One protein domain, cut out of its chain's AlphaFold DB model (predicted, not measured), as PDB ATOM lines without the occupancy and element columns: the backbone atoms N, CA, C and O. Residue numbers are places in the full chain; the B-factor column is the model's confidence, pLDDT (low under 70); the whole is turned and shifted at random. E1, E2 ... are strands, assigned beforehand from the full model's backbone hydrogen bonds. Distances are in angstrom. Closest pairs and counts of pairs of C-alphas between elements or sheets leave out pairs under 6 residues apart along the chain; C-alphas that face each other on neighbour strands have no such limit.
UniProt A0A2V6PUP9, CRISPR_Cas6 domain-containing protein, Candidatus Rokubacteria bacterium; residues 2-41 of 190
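Overview. This is residues 2 to 41 of the 190 residues of the protein "CRISPR_Cas6 domain-containing protein" of Candidatus Rokubacteria bacterium (UniProt A0A2V6PUP9). What is the main picture? There is little regular structure: residues 2 to 8 stick out as a free tail, E1 and E2 form one antiparallel hairpin, and residues 29 to 41 fold back along E2. How much is named? The printed part has 40 residues, 13 of them in E1 then E2, with no named helix: all strand. What is its outline? It is flat, 36 by 25 by 13 A, and only just loose, close to extended, with a radius of gyration of the C-alphas of 13.2 A.

Arrangement. How do the strands pair? E1, residues 12 to 17, and E2, residues 22 to 28, form a hairpin, antiparallel at 157 degrees, through a tight link. C-alphas 14 and 25 face each other at 4.3 A. Which backbone atoms pair? N 15 and O 24, 2.8 A, and N 13 and O 27, 2.9 A, are within hydrogen-bond range. What follows E2? Residues 27 to 28 of E2 pair with residues 33 to 34, antiparallel.

Along the chain. Where does E1 begin? C-alpha 12 is at (165.495, 172.486, 195.489); E1 is 16.4 A long. Where does E2 end? C-alpha 28 is at (163.983, 176.420, 193.826); E2 is 17.3 A long.

Size, cuts and confidence. How large is it? The two C-alphas farthest apart, of Arg 3 and Arg 20, are 37.5 A apart; the printed part has no cut. Where is confidence low? Residues 2 to 5 have pLDDT under 70.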
ATOM      1  N   GLY A   2     173.012 154.630 182.162       49.88
ATOM      2  CA  GLY A   2     173.110 153.879 183.428       49.88
ATOM      3  C   GLY A   2     171.823 153.090 183.730       49.88
ATOM      4  O   GLY A   2     170.736 153.647 183.581       49.88
ATOM      5  N   ARG A   3     171.932 151.800 184.095       41.78
ATOM      6  CA  ARG A   3     170.798 150.922 184.470       41.78
ATOM      7  C   ARG A   3     170.073 151.482 185.706       41.78
ATOM      8  O   ARG A   3     170.735 151.913 186.640       41.78
ATOM      9  N   GLY A   4     168.735 151.441 185.717       67.88
ATOM     10  CA  GLY A   4     167.915 151.802 186.888       67.88
ATOM     11  C   GLY A   4     167.445 153.261 186.975       67.88
ATOM     12  O   GLY A   4     167.093 153.720 188.057       67.88
ATOM     13  N   ARG A   5     167.430 154.012 185.865       66.25
ATOM     14  CA  ARG A   5     166.934 155.399 185.864       66.25
ATOM     15  C   ARG A   5     165.441 155.458 186.182       66.25
ATOM     16  O   ARG A   5     164.630 154.868 185.477       66.25
ATOM     17  N   ARG A   6     165.102 156.227 187.212       79.50
ATOM     18  CA  ARG A   6     163.743 156.692 187.502       79.50
ATOM     19  C   ARG A   6     163.643 158.166 187.126       79.50
ATOM     20  O   ARG A   6     164.632 158.891 187.243       79.50
ATOM     21  N   ALA A   7     162.472 158.596 186.667       84.44
ATOM     22  CA  ALA A   7     162.194 160.016 186.519       84.44
ATOM     23  C   ALA A   7     162.213 160.656 187.914       84.44
ATOM     24  O   ALA A   7     161.539 160.182 188.827       84.44
ATOM     25  N   VAL A   8     163.021 161.696 188.081       87.12
ATOM     26  CA  VAL A   8     163.095 162.498 189.305       87.12
ATOM     27  C   VAL A   8     162.848 163.950 188.927       87.12
ATOM     28  O   VAL A   8     163.243 164.382 187.845       87.12
ATOM     29  N   THR A   9     162.176 164.695 189.798       90.25
ATOM     30  CA  THR A   9     161.980 166.140 189.630       90.25
ATOM     31  C   THR A   9     162.873 166.861 190.627       90.25
ATOM     32  O   THR A   9     162.778 166.607 191.828       90.25
ATOM     33  N   LEU A  10     163.741 167.745 190.139       91.56
ATOM     34  CA  LEU A  10     164.562 168.594 190.994       91.56
ATOM     35  C   LEU A  10     163.675 169.683 191.610       91.56
ATOM     36  O   LEU A  10     163.125 170.509 190.886       91.56
ATOM     37  N   ARG A  11     163.521 169.670 192.937       94.44
ATOM     38  CA  ARG A  11     162.691 170.646 193.661       94.44
ATOM     39  C   ARG A  11     163.493 171.802 194.236       94.44
ATOM     40  O   ARG A  11     163.032 172.932 194.185       94.44
ATOM     41  N   ARG A  12     164.670 171.512 194.783       93.12
ATOM     42  CA  ARG A  12     165.495 172.486 195.489       93.12
ATOM     43  C   ARG A  12     166.953 172.037 195.484       93.12
ATOM     44  O   ARG A  12     167.216 170.835 195.504       93.12
ATOM     45  N   ILE A  13     167.869 172.997 195.436       93.06
ATOM     46  CA  ILE A  13     169.295 172.803 195.718       93.06
ATOM     47  C   ILE A  13     169.668 173.824 196.781       93.06
ATOM     48  O   ILE A  13     169.396 175.008 196.597       93.06
ATOM     49  N   ASP A  14     170.315 173.371 197.847       92.12
ATOM     50  CA  ASP A  14     170.915 174.226 198.866       92.12
ATOM     51  C   ASP A  14     172.435 174.056 198.822       92.12
ATOM     52  O   ASP A  14     172.940 172.936 198.697       92.12
ATOM     53  N   ALA A  15     173.163 175.166 198.901       91.19
ATOM     54  CA  ALA A  15     174.578 175.156 199.230       91.19
ATOM     55  C   ALA A  15     174.710 175.126 200.753       91.19
ATOM     56  O   ALA A  15     174.023 175.876 201.444       91.19
ATOM     57  N   ALA A  16     175.579 174.260 201.265       89.75
ATOM     58  CA  ALA A  16     175.787 174.079 202.696       89.75
ATOM     59  C   ALA A  16     177.221 174.454 203.080       89.75
ATOM     60  O   ALA A  16     178.164 173.995 202.433       89.75
ATOM     61  N   GLN A  17     177.363 175.230 204.157       89.62
ATOM     62  CA  GLN A  17     178.611 175.459 204.874       89.62
ATOM     63  C   GLN A  17     178.709 174.420 206.012       89.62
ATOM     64  O   GLN A  17     178.075 174.576 207.060       89.62
ATOM     65  N   PRO A  18     179.501 173.351 205.839       87.50
ATOM     66  CA  PRO A  18     179.554 172.231 206.778       87.50
ATOM     67  C   PRO A  18     180.183 172.559 208.146       87.50
ATOM     68  O   PRO A  18     180.041 171.772 209.072       87.50
ATOM     69  N   LEU A  19     180.881 173.687 208.295       89.50
ATOM     70  CA  LEU A  19     181.504 174.135 209.546       89.50
ATOM     71  C   LEU A  19     180.618 175.073 210.376       89.50
ATOM     72  O   LEU A  19     180.900 175.269 211.556       89.50
ATOM     73  N   ARG A  20     179.599 175.701 209.774       84.06
ATOM     74  CA  ARG A  20     178.794 176.759 210.418       84.06
ATOM     75  C   ARG A  20     177.296 176.446 210.503       84.06
ATOM     76  O   ARG A  20     176.532 177.332 210.862       84.06
ATOM     77  N   ASP A  21     176.895 175.214 210.176       79.62
ATOM     78  CA  ASP A  21     175.486 174.791 210.030       79.62
ATOM     79  C   ASP A  21     174.650 175.799 209.214       79.62
ATOM     80  O   ASP A  21     173.488 176.089 209.490       79.62
ATOM     81  N   GLU A  22     175.290 176.393 208.205       87.00
ATOM     82  CA  GLU A  22     174.707 177.425 207.359       87.00
ATOM     83  C   GLU A  22     174.280 176.786 206.040       87.00
ATOM     84  O   GLU A  22     175.042 176.049 205.415       87.00
ATOM     85  N   CYS A  23     173.057 177.064 205.597       88.56
ATOM     86  CA  CYS A  23     172.548 176.605 204.311       88.56
ATOM     87  C   CYS A  23     171.878 177.758 203.574       88.56
ATOM     88  O   CYS A  23     171.072 178.489 204.149       88.56
ATOM     89  N   ALA A  24     172.167 177.881 202.283       90.44
ATOM     90  CA  ALA A  24     171.611 178.920 201.435       90.44
ATOM     91  C   ALA A  24     171.016 178.314 200.150       90.44
ATOM     92  O   ALA A  24     171.664 177.490 199.499       90.44
ATOM     93  N   PRO A  25     169.795 178.707 199.744       91.50
ATOM     94  CA  PRO A  25     169.143 178.131 198.573       91.50
ATOM     95  C   PRO A  25     169.847 178.565 197.286       91.50
ATOM     96  O   PRO A  25     169.929 179.753 196.990       91.50
ATOM     97  N   VAL A  26     170.314 177.608 196.490       93.25
ATOM     98  CA  VAL A  26     170.902 177.839 195.160       93.25
ATOM     99  C   VAL A  26     169.838 177.745 194.076       93.25
ATOM    100  O   VAL A  26     169.906 178.473 193.096       93.25
ATOM    101  N   TYR A  27     168.845 176.876 194.233       93.75
ATOM    102  CA  TYR A  27     167.766 176.709 193.260       93.75
ATOM    103  C   TYR A  27     166.459 176.330 193.953       93.75
ATOM    104  O   TYR A  27     166.476 175.514 194.875       93.75
ATOM    105  N   SER A  28     165.335 176.858 193.463       93.12
ATOM    106  CA  SER A  28     163.983 176.420 193.826       93.12
ATOM    107  C   SER A  28     163.143 176.190 192.570       93.12
ATOM    108  O   SER A  28     163.184 176.974 191.630       93.12
ATOM    109  N   ALA A  29     162.347 175.123 192.553       93.19
ATOM    110  CA  ALA A  29     161.394 174.857 191.478       93.19
ATOM    111  C   ALA A  29     160.139 175.747 191.549       93.19
ATOM    112  O   ALA A  29     159.348 175.734 190.611       93.19
ATOM    113  N   GLU A  30     159.931 176.475 192.651       92.69
ATOM    114  CA  GLU A  30     158.795 177.394 192.816       92.69
ATOM    115  C   GLU A  30     158.933 178.630 191.925       92.69
ATOM    116  O   GLU A  30     157.965 179.060 191.308       92.69
ATOM    117  N   ASP A  31     160.149 179.166 191.832       92.25
ATOM    118  CA  ASP A  31     160.481 180.318 190.994       92.25
ATOM    119  C   ASP A  31     161.357 179.955 189.789       92.25
ATOM    120  O   ASP A  31     161.521 180.769 188.884       92.25
ATOM    121  N   ASN A  32     161.889 178.728 189.752       90.50
ATOM    122  CA  ASN A  32     162.785 178.225 188.716       90.50
ATOM    123  C   ASN A  32     164.039 179.108 188.528       90.50
ATOM    124  O   ASN A  32     164.548 179.245 187.413       90.50
ATOM    125  N   LEU A  33     164.541 179.717 189.613       89.62
ATOM    126  CA  LEU A  33     165.702 180.611 189.592       89.62
ATOM    127  C   LEU A  33     166.926 179.996 190.269       89.62
ATOM    128  O   LEU A  33     166.837 179.408 191.349       89.62
ATOM    129  N   VAL A  34     168.092 180.217 189.653       90.75
ATOM    130  CA  VAL A  34     169.400 179.935 190.252       90.75
ATOM    131  C   VAL A  34     169.928 181.197 190.932       90.75
ATOM    132  O   VAL A  34     169.977 182.262 190.319       90.75
ATOM    133  N   ARG A  35     170.328 181.078 192.197       90.38
ATOM    134  CA  ARG A  35     170.881 182.149 193.032       90.38
ATOM    135  C   ARG A  35     172.367 181.910 193.256       90.38
ATOM    136  O   ARG A  35     172.773 180.786 193.543       90.38
ATOM    137  N   ALA A  36     173.161 182.974 193.178       86.38
ATOM    138  CA  ALA A  36     174.594 182.948 193.467       86.38
ATOM    139  C   ALA A  36     174.859 182.968 194.985       86.38
ATOM    140  O   ALA A  36     175.507 183.870 195.505       86.38
ATOM    141  N   ASN A  37     174.304 181.987 195.694       85.38
ATOM    142  CA  ASN A  37     174.585 181.768 197.103       85.38
ATOM    143  C   ASN A  37     175.788 180.832 197.215       85.38
ATOM    144  O   ASN A  37     175.679 179.651 196.888       85.38
ATOM    145  N   ASP A  38     176.918 181.375 197.659       80.50
ATOM    146  CA  ASP A  38     178.185 180.652 197.769       80.50
ATOM    147  C   ASP A  38     178.717 180.713 199.209       80.50
ATOM    148  O   ASP A  38     179.600 181.519 199.517       80.50
ATOM    149  N   PRO A  39     178.148 179.914 200.133       84.06
ATOM    150  CA  PRO A  39     178.701 179.742 201.467       84.06
ATOM    151  C   PRO A  39     179.997 178.921 201.371       84.06
ATOM    152  O   PRO A  39     180.036 177.724 201.668       84.06
ATOM    153  N   ALA A  40     181.057 179.567 200.890       87.31
ATOM    154  CA  ALA A  40     182.344 178.940 200.668       87.31
ATOM    155  C   ALA A  40     182.974 178.481 201.992       87.31
ATOM    156  O   ALA A  40     182.806 179.087 203.054       87.31
ATOM    157  N   VAL A  41     183.742 177.398 201.913       90.69
ATOM    158  CA  VAL A  41     184.631 176.965 202.991       90.69
ATOM    159  C   VAL A  41     186.033 177.432 202.640       90.69
ATOM    160  O   VAL A  41     186.532 177.126 201.558       90.69
TER     161      VAL A  41